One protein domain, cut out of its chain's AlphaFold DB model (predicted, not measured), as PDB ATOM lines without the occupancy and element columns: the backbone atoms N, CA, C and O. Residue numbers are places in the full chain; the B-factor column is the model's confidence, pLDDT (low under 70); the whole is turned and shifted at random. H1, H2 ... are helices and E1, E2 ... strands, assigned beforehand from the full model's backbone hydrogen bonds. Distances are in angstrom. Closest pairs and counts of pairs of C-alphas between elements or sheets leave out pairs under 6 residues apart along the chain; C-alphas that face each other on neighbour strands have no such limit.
ATOM      1  N   SER A 212     352.102 235.584 257.837       50.19
ATOM      2  CA  SER A 212     351.199 234.873 258.745       50.19
ATOM      3  C   SER A 212     351.153 235.569 260.109       50.19
ATOM      4  O   SER A 212     352.211 235.845 260.671       50.19
ATOM      5  N   PHE A 213     349.958 235.839 260.641       51.34
ATOM      6  CA  PHE A 213     349.770 236.263 262.029       51.34
ATOM      7  C   PHE A 213     349.308 235.047 262.869       51.34
ATOM      8  O   PHE A 213     348.398 234.346 262.420       51.34
ATOM      9  N   PRO A 214     349.891 234.762 264.052       67.00
ATOM     10  CA  PRO A 214     350.949 235.527 264.705       67.00
ATOM     11  C   PRO A 214     352.264 235.483 263.904       67.00
ATOM     12  O   PRO A 214     352.534 234.479 263.239       67.00
ATOM     13  N   PRO A 215     353.063 236.568 263.923       73.38
ATOM     14  CA  PRO A 215     354.291 236.639 263.146       73.38
ATOM     15  C   PRO A 215     355.265 235.546 263.596       73.38
ATOM     16  O   PRO A 215     355.379 235.250 264.786       73.38
ATOM     17  N   ALA A 216     355.971 234.936 262.645       78.00
ATOM     18  CA  ALA A 216     356.924 233.873 262.943       78.00
ATOM     19  C   ALA A 216     358.113 234.394 263.771       78.00
ATOM     20  O   ALA A 216     358.493 235.565 263.661       78.00
ATOM     21  N   ASN A 217     358.750 233.511 264.548       83.88
ATOM     22  CA  ASN A 217     360.008 233.828 265.228       83.88
ATOM     23  C   ASN A 217     361.040 234.365 264.229       83.88
ATOM     24  O   ASN A 217     361.181 233.854 263.121       83.88
ATOM     25  N   GLY A 218     361.752 235.416 264.621       84.81
ATOM     26  CA  GLY A 218     362.685 236.125 263.760       84.81
ATOM     27  C   GLY A 218     362.045 237.203 262.877       84.81
ATOM     28  O   GLY A 218     362.792 237.925 262.217       84.81
ATOM     29  N   THR A 219     360.725 237.391 262.882       86.19
ATOM     30  CA  THR A 219     360.078 238.495 262.146       86.19
ATOM     31  C   THR A 219     360.275 239.826 262.876       86.19
ATOM     32  O   THR A 219     360.242 239.865 264.106       86.19
ATOM     33  N   TYR A 220     360.456 240.918 262.128       87.69
ATOM     34  CA  TYR A 220     360.388 242.275 262.672       87.69
ATOM     35  C   TYR A 220     358.992 242.837 262.464       87.69
ATOM     36  O   TYR A 220     358.481 242.832 261.344       87.69
ATOM     37  N   VAL A 221     358.393 243.343 263.535       88.75
ATOM     38  CA  VAL A 221     357.082 243.982 263.500       88.75
ATOM     39  C   VAL A 221     357.180 245.443 263.901       88.75
ATOM     40  O   VAL A 221     357.937 245.788 264.805       88.75
ATOM     41  N   ARG A 222     356.403 246.297 263.241       88.62
ATOM     42  CA  ARG A 222     356.213 247.703 263.595       88.62
ATOM     43  C   ARG A 222     354.769 247.922 263.999       88.62
ATOM     44  O   ARG A 222     353.875 247.564 263.240       88.62
ATOM     45  N   ILE A 223     354.551 248.549 265.147       85.38
ATOM     46  CA  ILE A 223     353.218 249.018 265.525       85.38
ATOM     47  C   ILE A 223     352.898 250.237 264.656       85.38
ATOM     48  O   ILE A 223     353.613 251.240 264.704       85.38
ATOM     49  N   ALA A 224     351.857 250.145 263.831       77.56
ATOM     50  CA  ALA A 224     351.509 251.176 262.854       77.56
ATOM     51  C   ALA A 224     351.204 252.534 263.513       77.56
ATOM     52  O   ALA A 224     351.518 253.581 262.957       77.56
ATOM     53  N   GLU A 225     350.633 252.509 264.714       84.81
ATOM     54  CA  GLU A 225     350.120 253.678 265.424       84.81
ATOM     55  C   GLU A 225     351.207 254.491 266.139       84.81
ATOM     56  O   GLU A 225     351.027 255.687 266.347       84.81
ATOM     57  N   ASN A 226     352.328 253.875 266.530       84.38
ATOM     58  CA  ASN A 226     353.378 254.555 267.301       84.38
ATOM     59  C   ASN A 226     354.800 254.363 266.741       84.38
ATOM     60  O   ASN A 226     355.755 254.932 267.265       84.38
ATOM     61  N   GLY A 227     354.952 253.565 265.681       84.44
ATOM     62  CA  GLY A 227     356.209 253.358 264.970       84.44
ATOM     63  C   GLY A 227     357.238 252.472 265.679       84.44
ATOM     64  O   GLY A 227     358.287 252.216 265.078       84.44
ATOM     65  N   GLN A 228     356.956 251.985 266.893       93.56
ATOM     66  CA  GLN A 228     357.854 251.120 267.665       93.56
ATOM     67  C   GLN A 228     358.089 249.795 266.943       93.56
ATOM     68  O   GLN A 228     357.163 249.219 266.367       93.56
ATOM     69  N   VAL A 229     359.331 249.310 266.986       92.44
ATOM     70  CA  VAL A 229     359.755 248.101 266.275       92.44
ATOM     71  C   VAL A 229     360.191 247.022 267.257       92.44
ATOM     72  O   VAL A 229     360.935 247.285 268.200       92.44
ATOM     73  N   TYR A 230     359.746 245.794 267.006       94.62
ATOM     74  CA  TYR A 230     360.026 244.626 267.829       94.62
ATOM     75  C   TYR A 230     360.475 243.449 266.963       94.62
ATOM     76  O   TYR A 230     360.025 243.283 265.831       94.62
ATOM     77  N   ARG A 231     361.337 242.598 267.514       94.31
ATOM     78  CA  ARG A 231     361.702 241.285 266.980       94.31
ATOM     79  C   ARG A 231     360.860 240.218 267.669       94.31
ATOM     80  O   ARG A 231     360.864 240.155 268.892       94.31
ATOM     81  N   ILE A 232     360.186 239.349 266.920       93.38
ATOM     82  CA  ILE A 232     359.458 238.228 267.527       93.38
ATOM     83  C   ILE A 232     360.430 237.114 267.911       93.38
ATOM     84  O   ILE A 232     361.156 236.606 267.057       93.38
ATOM     85  N   ALA A 233     360.421 236.705 269.176       92.69
ATOM     86  CA  ALA A 233     361.189 235.575 269.684       92.69
ATOM     87  C   ALA A 233     360.329 234.752 270.649       92.69
ATOM     88  O   ALA A 233     359.697 235.300 271.550       92.69
ATOM     89  N   GLY A 234     360.264 233.434 270.447       86.94
ATOM     90  CA  GLY A 234     359.392 232.563 271.241       86.94
ATOM     91  C   GLY A 234     357.914 232.975 271.203       86.94
ATOM     92  O   GLY A 234     357.208 232.762 272.182       86.94
ATOM     93  N   GLY A 235     357.472 233.617 270.117       87.56
ATOM     94  CA  GLY A 235     356.137 234.196 269.957       87.56
ATOM     95  C   GLY A 235     355.938 235.599 270.550       87.56
ATOM     96  O   GLY A 235     354.934 236.226 270.231       87.56
ATOM     97  N   ALA A 236     356.870 236.122 271.350       92.81
ATOM     98  CA  ALA A 236     356.728 237.411 272.032       92.81
ATOM     99  C   ALA A 236     357.550 238.537 271.382       92.81
ATOM    100  O   ALA A 236     358.587 238.262 270.769       92.81
ATOM    101  N   PRO A 237     357.125 239.805 271.519       94.75
ATOM    102  CA  PRO A 237     357.824 240.939 270.934       94.75
ATOM    103  C   PRO A 237     358.990 241.414 271.815       94.75
ATOM    104  O   PRO A 237     358.800 241.827 272.948       94.75
ATOM    105  N   ILE A 238     360.205 241.435 271.272       96.38
ATOM    106  CA  ILE A 238     361.409 241.963 271.928       96.38
ATOM    107  C   ILE A 238     361.782 243.291 271.280       96.38
ATOM    108  O   ILE A 238     362.018 243.343 270.075       96.38
ATOM    109  N   TYR A 239     361.808 244.375 272.053       96.06
ATOM    110  CA  TYR A 239     362.019 245.718 271.511       96.06
ATOM    111  C   TYR A 239     363.372 245.860 270.804       96.06
ATOM    112  O   TYR A 239     364.376 245.291 271.238       96.06
ATOM    113  N   VAL A 240     363.387 246.622 269.711       94.25
ATOM    114  CA  VAL A 240     364.589 246.966 268.948       94.25
ATOM    115  C   VAL A 240     364.857 248.453 269.147       94.25
ATOM    116  O   VAL A 240     364.170 249.297 268.575       94.25
ATOM    117  N   THR A 241     365.854 248.775 269.969       92.62
ATOM    118  CA  THR A 241     366.266 250.158 270.249       92.62
ATOM    119  C   THR A 241     367.033 250.759 269.072       92.62
ATOM    120  O   THR A 241     366.895 251.945 268.779       92.62
ATOM    121  N   SER A 242     367.825 249.936 268.376       87.19
ATOM    122  CA  SER A 242     368.640 250.329 267.229       87.19
ATOM    123  C   SER A 242     368.906 249.141 266.304       87.19
ATOM    124  O   SER A 242     369.036 248.003 266.750       87.19
ATOM    125  N   PHE A 243     369.048 249.405 265.003       86.62
ATOM    126  CA  PHE A 243     369.439 248.394 264.015       86.62
ATOM    127  C   PHE A 243     370.957 248.195 263.892       86.62
ATOM    128  O   PHE A 243     371.383 247.271 263.204       86.62
ATOM    129  N   ALA A 244     371.778 249.003 264.574       83.56
ATOM    130  CA  ALA A 244     373.240 248.988 264.427       83.56
ATOM    131  C   ALA A 244     373.880 247.607 264.685       83.56
ATOM    132  O   ALA A 244     374.867 247.259 264.046       83.56
ATOM    133  N   GLY A 245     373.298 246.802 265.581       80.12
ATOM    134  CA  GLY A 245     373.776 245.454 265.912       80.12
ATOM    135  C   GLY A 245     373.200 244.317 265.055       80.12
ATOM    136  O   GLY A 245     373.571 243.164 265.246       80.12
ATOM    137  N   PHE A 246     372.290 244.617 264.124       84.19
ATOM    138  CA  PHE A 246     371.593 243.621 263.298       84.19
ATOM    139  C   PHE A 246     372.102 243.566 261.849       84.19
ATOM    140  O   PHE A 246     371.627 242.748 261.060       84.19
ATOM    141  N   GLY A 247     373.061 244.424 261.490       80.25
ATOM    142  CA  GLY A 247     373.533 244.592 260.117       80.25
ATOM    143  C   GLY A 247     372.615 245.522 259.319       80.25
ATOM    144  O   GLY A 247     372.401 246.668 259.705       80.25
ATOM    145  N   SER A 248     372.092 245.052 258.183       74.25
ATOM    146  CA  SER A 248     371.162 245.836 257.351       74.25
ATOM    147  C   SER A 248     369.738 245.831 257.916       74.25
ATOM    148  O   SER A 248     369.331 244.848 258.535       74.25
ATOM    149  N   VAL A 249     368.971 246.907 257.686       72.12
ATOM    150  CA  VAL A 249     367.565 246.987 258.120       72.12
ATOM    151  C   VAL A 249     366.753 245.914 257.376       72.12
ATOM    152  O   VAL A 249     366.631 245.988 256.153       72.12
ATOM    153  N   PRO A 250     366.211 244.909 258.080       74.62
ATOM    154  CA  PRO A 250     365.449 243.827 257.472       74.62
ATOM    155  C   PRO A 250     364.043 244.303 257.076       74.62
ATOM    156  O   PRO A 250     363.605 245.367 257.519       74.62
ATOM    157  N   PRO A 251     363.291 243.524 256.279       75.25
ATOM    158  CA  PRO A 251     361.878 243.798 256.035       75.25
ATOM    159  C   PRO A 251     361.095 243.852 257.355       75.25
ATOM    160  O   PRO A 251     361.211 242.949 258.187       75.25
ATOM    161  N   ILE A 252     360.301 244.909 257.542       80.06
ATOM    162  CA  ILE A 252     359.498 245.123 258.751       80.06
ATOM    163  C   ILE A 252     358.017 245.020 258.393       80.06
ATOM    164  O   ILE A 252     357.509 245.808 257.594       80.06
ATOM    165  N   THR A 253     357.317 244.083 259.023       80.88
ATOM    166  CA  THR A 253     355.868 243.925 258.896       80.88
ATOM    167  C   THR A 253     355.159 244.952 259.771       80.88
ATOM    168  O   THR A 253     355.390 245.003 260.975       80.88
ATOM    169  N   SER A 254     354.251 245.746 259.209       77.31
ATOM    170  CA  SER A 254     353.414 246.638 260.023       77.31
ATOM    171  C   SER A 254     352.194 245.887 260.568       77.31
ATOM    172  O   SER A 254     351.504 245.207 259.812       77.31
ATOM    173  N   ILE A 255     351.930 246.008 261.869       78.81
ATOM    174  CA  ILE A 255     350.765 245.439 262.564       78.81
ATOM    175  C   ILE A 255     350.065 246.530 263.381       78.81
ATOM    176  O   ILE A 255     350.698 247.510 263.770       78.81
ATOM    177  N   SER A 256     348.769 246.375 263.652       78.12
ATOM    178  CA  SER A 256     348.041 247.312 264.521       78.12
ATOM    179  C   SER A 256     348.394 247.110 265.995       78.12
ATOM    180  O   SER A 256     348.791 246.017 266.411       78.12
ATOM    181  N   ALA A 257     348.172 248.132 266.818       73.88
ATOM    182  CA  ALA A 257     348.329 248.062 268.270       73.88
ATOM    183  C   ALA A 257     347.432 246.978 268.891       73.88
ATOM    184  O   ALA A 257     347.847 246.278 269.814       73.88
ATOM    185  N   ALA A 258     346.230 246.778 268.341       70.81
ATOM    186  CA  ALA A 258     345.333 245.701 268.752       70.81
ATOM    187  C   ALA A 258     345.915 244.313 268.439       70.81
ATOM    188  O   ALA A 258     345.838 243.423 269.279       70.81
ATOM    189  N   ALA A 259     346.537 244.129 267.268       72.44
ATOM    190  CA  ALA A 259     347.218 242.881 266.931       72.44
ATOM    191  C   ALA A 259     348.442 242.661 267.834       72.44
ATOM    192  O   ALA A 259     348.606 241.579 268.391       72.44
ATOM    193  N   PHE A 260     349.252 243.697 268.063       80.25
ATOM    194  CA  PHE A 260     350.385 243.638 268.987       80.25
ATOM    195  C   PHE A 260     349.961 243.213 270.403       80.25
ATOM    196  O   PHE A 260     350.598 242.347 270.996       80.25
ATOM    197  N   ALA A 261     348.842 243.738 270.911       82.31
ATOM    198  CA  ALA A 261     348.310 243.401 272.232       82.31
ATOM    199  C   ALA A 261     347.864 241.933 272.384       82.31
ATOM    200  O   ALA A 261     347.696 241.464 273.508       82.31
ATOM    201  N   THR A 262     347.675 241.197 271.281       82.25
ATOM    202  CA  THR A 262     347.366 239.753 271.321       82.25
ATOM    203  C   THR A 262     348.606 238.861 271.393       82.25
ATOM    204  O   THR A 262     348.470 237.654 271.597       82.25
ATOM    205  N   LEU A 263     349.809 239.418 271.219       83.44
ATOM    206  CA  LEU A 263     351.043 238.644 271.312       83.44
ATOM    207  C   LEU A 263     351.326 238.243 272.770       83.44
ATOM    208  O   LEU A 263     351.043 239.016 273.689       83.44
ATOM    209  N   PRO A 264     351.923 237.058 273.003       90.19
ATOM    210  CA  PRO A 264     352.448 236.688 274.308       90.19
ATOM    211  C   PRO A 264     353.319 237.794 274.901       90.19
ATOM    212  O   PRO A 264     354.215 238.318 274.242       90.19
ATOM    213  N   ALA A 265     353.078 238.121 276.171       89.88
ATOM    214  CA  ALA A 265     353.827 239.169 276.856       89.88
ATOM    215  C   ALA A 265     355.323 238.837 276.998       89.88
ATOM    216  O   ALA A 265     356.135 239.754 277.010       89.88
ATOM    217  N   TYR A 266     355.677 237.549 277.072       95.12
ATOM    218  CA  TYR A 266     357.044 237.059 277.262       95.12
ATOM    219  C   TYR A 266     357.319 235.868 276.340       95.12
ATOM    220  O   TYR A 266     356.377 235.111 276.067       95.12
ATOM    221  N   PRO A 267     358.570 235.663 275.884       95.94
ATOM    222  CA  PRO A 267     358.905 234.520 275.045       95.94
ATOM    223  C   PRO A 267     358.581 233.197 275.735       95.94
ATOM    224  O   PRO A 267     358.706 233.079 276.956       95.94
ATOM    225  N   ALA A 268     358.202 232.195 274.943       91.94
ATOM    226  CA  ALA A 268     357.991 230.843 275.437       91.94
ATOM    227  C   ALA A 268     359.254 230.275 276.109       91.94
ATOM    228  O   ALA A 268     360.378 230.481 275.635       91.94
ATOM    229  N   ASP A 269     359.052 229.508 277.176       94.19
ATOM    230  CA  ASP A 269     360.128 228.835 277.897       94.19
ATOM    231  C   ASP A 269     360.943 227.919 276.977       94.19
ATOM    232  O   ASP A 269     360.423 227.207 276.118       94.19
ATOM    233  N   GLY A 270     362.261 227.961 277.152       93.12
ATOM    234  CA  GLY A 270     363.226 227.240 276.337       93.12
ATOM    235  C   GLY A 270     363.649 227.942 275.045       93.12
ATOM    236  O   GLY A 270     364.549 227.426 274.381       93.12
ATOM    237  N   THR A 271     363.069 229.101 274.710       95.19
ATOM    238  CA  THR A 271     363.508 229.929 273.573       95.19
ATOM    239  C   THR A 271     364.955 230.375 273.764       95.19
ATOM    240  O   THR A 271     365.286 230.955 274.796       95.19
ATOM    241  N   PHE A 272     365.807 230.161 272.758       96.25
ATOM    242  CA  PHE A 272     367.168 230.692 272.755       96.25
ATOM    243  C   PHE A 272     367.241 232.044 272.040       96.25
ATOM    244  O   PHE A 272     366.753 232.210 270.917       96.25
ATOM    245  N   LEU A 273     367.889 233.002 272.690       96.88
ATOM    246  CA  LEU A 273     368.147 234.348 272.197       96.88
ATOM    247  C   LEU A 273     369.651 234.531 272.019       96.88
ATOM    248  O   LEU A 273     370.427 234.056 272.843       96.88
ATOM    249  N   THR A 274     370.048 235.259 270.985       96.06
ATOM    250  CA  THR A 274     371.414 235.776 270.851       96.06
ATOM    251  C   THR A 274     371.322 237.292 270.868       96.06
ATOM    252  O   THR A 274     370.582 237.862 270.071       96.06
ATOM    253  N   GLY A 275     372.011 237.953 271.791       95.38
ATOM    254  CA  GLY A 275     372.118 239.406 271.804       95.38
ATOM    255  C   GLY A 275     372.956 239.898 270.625       95.38
ATOM    256  O   GLY A 275     373.821 239.186 270.115       95.38
ATOM    257  N   THR A 276     372.755 241.142 270.200       94.56
ATOM    258  CA  THR A 276     373.632 241.806 269.217       94.56
ATOM    259  C   THR A 276     375.087 241.959 269.687       94.56
ATOM    260  O   THR A 276     375.951 242.315 268.895       94.56
ATOM    261  N   ASP A 277     375.371 241.681 270.961       93.69
ATOM    262  CA  ASP A 277     376.709 241.565 271.551       93.69
ATOM    263  C   ASP A 277     377.311 240.146 271.434       93.69
ATOM    264  O   ASP A 277     378.421 239.903 271.903       93.69
ATOM    265  N   GLY A 278     376.583 239.205 270.823       92.56
ATOM    266  CA  GLY A 278     376.991 237.816 270.614       92.56
ATOM    267  C   GLY A 278     376.735 236.883 271.800       92.56
ATOM    268  O   GLY A 278     376.994 235.684 271.684       92.56
ATOM    269  N   ARG A 279     376.217 237.384 272.929       94.75
ATOM    270  CA  ARG A 279     375.899 236.546 274.095       94.75
ATOM    271  C   ARG A 279     374.625 235.747 273.865       94.75
ATOM    272  O   ARG A 279     373.680 236.238 273.251       94.75
ATOM    273  N   VAL A 280     374.584 234.525 274.386       95.25
ATOM    274  CA  VAL A 280     373.445 233.614 274.231       95.25
ATOM    275  C   VAL A 280     372.685 233.497 275.543       95.25
ATOM    276  O   VAL A 280     373.282 233.413 276.613       95.25
ATOM    277  N   TYR A 281     371.361 233.455 275.443       95.75
ATOM    278  CA  TYR A 281     370.453 233.325 276.573       95.75
ATOM    279  C   TYR A 281     369.374 232.290 276.275       95.75
ATOM    280  O   TYR A 281     368.969 232.110 275.126       95.75
ATOM    281  N   ARG A 282     368.863 231.637 277.314       95.12
ATOM    282  CA  ARG A 282     367.705 230.754 277.259       95.12
ATOM    283  C   ARG A 282     366.600 231.315 278.141       95.12
ATOM    284  O   ARG A 282     366.819 231.586 279.317       95.12
ATOM    285  N   VAL A 283     365.410 231.486 277.577       96.81
ATOM    286  CA  VAL A 283     364.277 232.050 278.312       96.81
ATOM    287  C   VAL A 283     363.692 231.012 279.263       96.81
ATOM    288  O   VAL A 283     363.372 229.902 278.840       96.81
ATOM    289  N   ALA A 284     363.537 231.380 280.534       96.12
ATOM    290  CA  ALA A 284     362.844 230.591 281.547       96.12
ATOM    291  C   ALA A 284     361.949 231.501 282.394       96.12
ATOM    292  O   ALA A 284     362.399 232.533 282.898       96.12
ATOM    293  N   GLY A 285     360.669 231.162 282.529       94.25
ATOM    294  CA  GLY A 285     359.687 231.977 283.237       94.25
ATOM    295  C   GLY A 285     359.529 233.394 282.675       94.25
ATOM    296  O   GLY A 285     358.994 234.253 283.373       94.25
ATOM    297  N   GLY A 286     359.990 233.659 281.445       94.88
ATOM    298  CA  GLY A 286     360.054 234.986 280.820       94.88
ATOM    299  C   GLY A 286     361.356 235.781 281.025       94.88
ATOM    300  O   GLY A 286     361.443 236.895 280.513       94.88
ATOM    301  N   ALA A 287     362.360 235.244 281.728       96.44
ATOM    302  CA  ALA A 287     363.663 235.893 281.918       96.44
ATOM    303  C   ALA A 287     364.766 235.268 281.043       96.44
ATOM    304  O   ALA A 287     364.762 234.048 280.863       96.44
ATOM    305  N   PRO A 288     365.711 236.064 280.506       96.19
ATOM    306  CA  PRO A 288     366.793 235.575 279.654       96.19
ATOM    307  C   PRO A 288     367.987 235.082 280.491       96.19
ATOM    308  O   PRO A 288     368.838 235.868 280.885       96.19
ATOM    309  N   LEU A 289     368.089 233.778 280.749       95.00
ATOM    310  CA  LEU A 289     369.194 233.200 281.528       95.00
ATOM    311  C   LEU A 289     370.414 232.941 280.634       95.00
ATOM    312  O   LEU A 289     370.265 232.343 279.570       95.00
ATOM    313  N   TYR A 290     371.609 233.379 281.025       93.81
ATOM    314  CA  TYR A 290     372.826 233.262 280.220       93.81
ATOM    315  C   TYR A 290     373.217 231.804 279.956       93.81
ATOM    316  O   TYR A 290     373.108 230.924 280.809       93.81
ATOM    317  N   VAL A 291     373.716 231.563 278.747       92.81
ATOM    318  CA  VAL A 291     374.277 230.285 278.311       92.81
ATOM    319  C   VAL A 291     375.767 230.490 278.084       92.81
ATOM    320  O   VAL A 291     376.187 231.082 277.091       92.81
ATOM    321  N   SER A 292     376.569 229.992 279.021       90.94
ATOM    322  CA  SER A 292     378.028 230.072 278.975       90.94
ATOM    323  C   SER A 292     378.632 229.039 278.021       90.94
ATOM    324  O   SER A 292     379.686 229.278 277.433       90.94
ATOM    325  N   SER A 293     377.959 227.893 277.850       87.50
ATOM    326  CA  SER A 293     378.406 226.809 276.978       87.50
ATOM    327  C   SER A 293     377.251 225.997 276.390       87.50
ATOM    328  O   SER A 293     376.283 225.649 277.065       87.50
ATOM    329  N   TRP A 294     377.404 225.599 275.124       88.56
ATOM    330  CA  TRP A 294     376.473 224.712 274.421       88.56
ATOM    331  C   TRP A 294     376.577 223.239 274.836       88.56
ATOM    332  O   TRP A 294     375.681 222.454 274.520       88.56
ATOM    333  N   THR A 295     377.639 222.846 275.545       83.94
ATOM    334  CA  THR A 295     377.859 221.450 275.965       83.94
ATOM    335  C   THR A 295     376.681 220.919 276.783       83.94
ATOM    336  O   THR A 295     376.204 219.811 276.545       83.94
ATOM    337  N   SER A 296     376.144 221.757 277.671       76.06
ATOM    338  CA  SER A 296     374.963 221.492 278.502       76.06
ATOM    339  C   SER A 296     373.663 221.251 277.723       76.06
ATOM    340  O   SER A 296     372.688 220.766 278.292       76.06
ATOM    341  N   PHE A 297     373.636 221.586 276.431       86.44
ATOM    342  CA  PHE A 297     372.444 221.559 275.581       86.44
ATOM    343  C   PHE A 297     372.607 220.638 274.363       86.44
ATOM    344  O   PHE A 297     371.811 220.706 273.430       86.44
ATOM    345  N   GLY A 298     373.627 219.769 274.355       83.88
ATOM    346  CA  GLY A 298     373.848 218.815 273.264       83.88
ATOM    347  C   GLY A 298     374.373 219.446 271.968       83.88
ATOM    348  O   GLY A 298     374.242 218.839 270.909       83.88
ATOM    349  N   GLY A 299     374.958 220.648 272.040       86.81
ATOM    350  CA  GLY A 299     375.467 221.397 270.888       86.81
ATOM    351  C   GLY A 299     374.691 222.686 270.614       86.81
ATOM    352  O   GLY A 299     373.753 223.034 271.336       86.81
ATOM    353  N   GLN A 300     375.123 223.423 269.586       88.25
ATOM    354  CA  GLN A 300     374.538 224.714 269.223       88.25
ATOM    355  C   GLN A 300     373.063 224.564 268.835       88.25
ATOM    356  O   GLN A 300     372.723 223.770 267.959       88.25
ATOM    357  N   GLN A 301     372.199 225.355 269.471       90.44
ATOM    358  CA  GLN A 301     370.763 225.369 269.194       90.44
ATOM    359  C   GLN A 301     370.379 226.551 268.290       90.44
ATOM    360  O   GLN A 301     371.091 227.562 268.259       90.44
ATOM    361  N   PRO A 302     369.243 226.473 267.569       89.38
ATOM    362  CA  PRO A 302     368.691 227.619 266.857       89.38
ATOM    363  C   PRO A 302     368.403 228.775 267.822       89.38
ATOM    364  O   PRO A 302     367.729 228.590 268.834       89.38
ATOM    365  N   THR A 303     368.891 229.971 267.496       92.75
ATOM    366  CA  THR A 303     368.704 231.185 268.306       92.75
ATOM    367  C   THR A 303     367.979 232.261 267.506       92.75
ATOM    368  O   THR A 303     368.037 232.286 266.276       92.75
ATOM    369  N   THR A 304     367.309 233.180 268.203       93.38
ATOM    370  CA  THR A 304     366.795 234.417 267.600       93.38
ATOM    371  C   THR A 304     367.702 235.586 267.972       93.38
ATOM    372  O   THR A 304     367.869 235.871 269.156       93.38
ATOM    373  N   LEU A 305     368.272 236.274 266.975       93.31
ATOM    374  CA  LEU A 305     369.053 237.495 267.199       93.31
ATOM    375  C   LEU A 305     368.130 238.631 267.668       93.31
ATOM    376  O   LEU A 305     367.185 238.992 266.956       93.31
ATOM    377  N   VAL A 306     368.414 239.202 268.834       95.38
ATOM    378  CA  VAL A 306     367.652 240.280 269.480       95.38
ATOM    379  C   VAL A 306     368.584 241.376 269.993       95.38
ATOM    380  O   VAL A 306     369.792 241.180 270.092       95.38
ATOM    381  N   ASP A 307     368.021 242.535 270.319       94.12
ATOM    382  CA  ASP A 307     368.791 243.694 270.763       94.12
ATOM    383  C   ASP A 307     369.356 243.448 272.167       94.12
ATOM    384  O   ASP A 307     368.601 243.209 273.117       94.12
ATOM    385  N   ALA A 308     370.682 243.514 272.304       94.38
ATOM    386  CA  ALA A 308     371.350 243.325 273.588       94.38
ATOM    387  C   ALA A 308     370.929 244.384 274.623       94.38
ATOM    388  O   ALA A 308     370.854 244.075 275.812       94.38
ATOM    389  N   ALA A 309     370.579 245.604 274.192       92.94
ATOM    390  CA  ALA A 309     370.085 246.642 275.094       92.94
ATOM    391  C   ALA A 309     368.757 246.235 275.749       92.94
ATOM    392  O   ALA A 309     368.531 246.536 276.918       92.94
ATOM    393  N   THR A 310     367.896 245.507 275.038       94.38
ATOM    394  CA  THR A 310     366.618 245.035 275.586       94.38
ATOM    395  C   THR A 310     366.816 243.928 276.618       94.38
ATOM    396  O   THR A 310     366.119 243.915 277.628       94.38
ATOM    397  N   ILE A 311     367.801 243.045 276.421       94.56
ATOM    398  CA  ILE A 311     368.188 242.041 277.427       94.56
ATOM    399  C   ILE A 311     368.775 242.727 278.667       94.56
ATOM    400  O   ILE A 311     368.369 242.427 279.787       94.56
ATOM    401  N   ALA A 312     369.677 243.693 278.476       92.88
ATOM    402  CA  ALA A 312     370.297 244.435 279.575       92.88
ATOM    403  C   ALA A 312     369.284 245.240 280.413       92.88
ATOM    404  O   ALA A 312     369.516 245.468 281.597       92.88
ATOM    405  N   ASN A 313     368.161 245.648 279.811       94.12
ATOM    406  CA  ASN A 313     367.065 246.358 280.476       94.12
ATOM    407  C   ASN A 313     365.879 245.441 280.843       94.12
ATOM    408  O   ASN A 313     364.785 245.939 281.116       94.12
ATOM    409  N   ALA A 314     366.062 244.113 280.851       93.88
ATOM    410  CA  ALA A 314     365.013 243.172 281.239       93.88
ATOM    411  C   ALA A 314     364.460 243.488 282.643       93.88
ATOM    412  O   ALA A 314     365.204 243.775 283.580       93.88
ATOM    413  N   GLY A 315     363.135 243.437 282.789       90.12
ATOM    414  CA  GLY A 315     362.405 243.883 283.979       90.12
ATOM    415  C   GLY A 315     362.122 245.388 284.031       90.12
ATOM    416  O   GLY A 315     361.459 245.838 284.965       90.12
ATOM    417  N   GLY A 316     362.582 246.160 283.043       89.25
ATOM    418  CA  GLY A 316     362.182 247.552 282.853       89.25
ATOM    419  C   GLY A 316     360.710 247.694 282.449       89.25
ATOM    420  O   GLY A 316     360.073 246.756 281.974       89.25
ATOM    421  N   SER A 317     360.149 248.889 282.630       88.19
ATOM    422  CA  SER A 317     358.773 249.201 282.234       88.19
ATOM    423  C   SER A 317     358.663 249.593 280.753       88.19
ATOM    424  O   SER A 317     359.658 249.832 280.061       88.19
ATOM    425  N   GLY A 318     357.430 249.661 280.240       89.19
ATOM    426  CA  GLY A 318     357.162 250.078 278.863       89.19
ATOM    427  C   GLY A 318     357.735 249.098 277.839       89.19
ATOM    428  O   GLY A 318     357.457 247.903 277.896       89.19
ATOM    429  N   VAL A 319     358.538 249.602 276.899       90.19
ATOM    430  CA  VAL A 319     359.072 248.813 275.772       90.19
ATOM    431  C   VAL A 319     359.982 247.656 276.200       90.19
ATOM    432  O   VAL A 319     360.082 246.666 275.480       90.19
ATOM    433  N   PHE A 320     360.602 247.747 277.380       92.00
ATOM    434  CA  PHE A 320     361.470 246.703 277.929       92.00
ATOM    435  C   PHE A 320     360.711 245.635 278.735       92.00
ATOM    436  O   PHE A 320     361.303 244.638 279.142       92.00
ATOM    437  N   GLY A 321     359.392 245.786 278.910       90.81
ATOM    438  CA  GLY A 321     358.561 244.910 279.744       90.81
ATOM    439  C   GLY A 321     358.303 243.505 279.187       90.81
ATOM    440  O   GLY A 321     357.575 242.737 279.807       90.81
ATOM    441  N   HIS A 322     358.882 243.160 278.035       93.75
ATOM    442  CA  HIS A 322     358.711 241.854 277.386       93.75
ATOM    443  C   HIS A 322     359.792 240.822 277.744       93.75
ATOM    444  O   HIS A 322     359.766 239.689 277.262       93.75
ATOM    445  N   LEU A 323     360.729 241.194 278.617       95.94
ATOM    446  CA  LEU A 323     361.638 240.282 279.308       95.94
ATOM    447  C   LEU A 323     361.596 240.607 280.795       95.94
ATOM    448  O   LEU A 323     361.580 241.775 281.178       95.94
ATOM    449  N   LEU A 324     361.600 239.580 281.638       94.88
ATOM    450  CA  LEU A 324     361.670 239.757 283.083       94.88
ATOM    451  C   LEU A 324     363.117 239.788 283.565       94.88
ATOM    452  O   LEU A 324     363.974 239.093 283.027       94.88
ATOM    453  N   ALA A 325     363.362 240.553 284.630       93.25
ATOM    454  CA  ALA A 325     364.661 240.577 285.296       93.25
ATOM    455  C   ALA A 325     365.023 239.220 285.921       93.25
ATOM    456  O   ALA A 325     366.199 238.890 285.983       93.25
ATOM    457  N   ALA A 326     364.026 238.449 286.372       94.00
ATOM    458  CA  ALA A 326     364.176 237.095 286.898       94.00
ATOM    459  C   ALA A 326     362.951 236.240 286.519       94.00
ATOM    460  O   ALA A 326     361.880 236.809 286.269       94.00
TER     461      ALA A 326
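Overview. This is residues 212 to 326 of the 920 residues of the protein "CHAP domain-containing protein" of Lapillicoccus jejuensis (UniProt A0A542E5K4). Two small, strongly twisted sheets of four short strands stand side by side along the longest axis, each made of a three-strand meander with a fourth strand parallel beside the meander's first strand. H3 sits at the seam between the two sheets, H1 is toward one end of the whole, and a loop at the other end sticks out with residues 295 to 300, of which 295 to 297 belong to H2. The printed part has 115 residues with eight named strands and three named helices in the order E1 E2 E3 E4 H1 E5 E6 E7 H2 E8 H3; the sheets run E3 E2 E1 E4 and E7 E6 E5 E8, both mixed. The class is mixed, helices and strands, with under half of the residues in named elements. The whole is compact, with a radius of gyration of the C-alphas of 13.4 A and spans of 43 by 29 by 26 A.

Along the chain. The first sheet holds E1, residues 220 to 223, E2, residues 229 to 233, E3, residues 236 to 239, and E4, residues 252 to 255. E1 begins at C-alpha 220 (360.388, 242.275, 262.672) and is 10.2 A long; E2 is 13.1 A, E3 9.9 A and E4 9.5 A long. H1, residues 257 to 260, is 4.9 A long. The second sheet holds E5, residues 272 to 275, 10.1 A long, E6, residues 280 to 284, 13.2 A, E7, residues 287 to 291, 12.5 A, and E8, residues 304 to 306, 6.2 A. H2, residues 294 to 297, is 5.2 A long and begins at C-alpha 294 (376.473, 224.712, 274.421). H3, residues 308 to 312, is 6.2 A long and ends at C-alpha 312 (370.297, 244.435, 279.575).

Arrangement. E1, E2 and E3 form a meander, each strand the antiparallel neighbour of the one before, in two hairpins. N 221 and O 230 of E1 and E2 are 2.8 A apart, and N 231 and O 238 of E2 and E3 are 2.8 A apart, both within hydrogen-bond range. E4, an edge strand, is parallel to E1 at 38 degrees, with N 222 and O 253 at 2.8 A. H1 is on this sheet at a height of 7.8 A, only just over none of its strands, with 2 of its 4 C-alphas falling on E1. In the second sheet E5, E6 and E7 form another meander, with N 273 and O 281 at 2.8 A and N 282 and O 289 at 2.7 A. E8 is parallel to E5 at 35 degrees, with N 304 and O 272 at 2.9 A. E7, H2 and E8 form a split strand-helix-strand unit, two strands of one sheet that are not neighbours, joined through a helix along the chain, with E6 and E5 between them in the sheet, and its crossover is right-handed. Between the sheets, the closest C-alphas of E2 and E8 are those of Ala 233 and Thr 304, 6.1 A apart. H3 is on the second sheet at a height of 6.7 A, over none of its strands, and the closest C-alphas of E5 and H3 are those of Gly 275 and Ala 308, 4.4 A apart. It only grazes the first sheet with residues 308 to 311. H2 is not on either sheet. In H3 every O i to N i+4 pair is within hydrogen-bond range; H1 and H2 are too short for such a pair.

Size, cuts and confidence. The two C-alphas farthest apart are those of Glu 225 and Thr 295, at 43.8 A. The printed part has no cut. The links from E3 to E4, 12 residues, and from H1 to E5, 11 residues, are long. Residues 313 to 326 hold no named element. The mean pLDDT of the printed part is 88.0, and residues 212 to 214 are under 70.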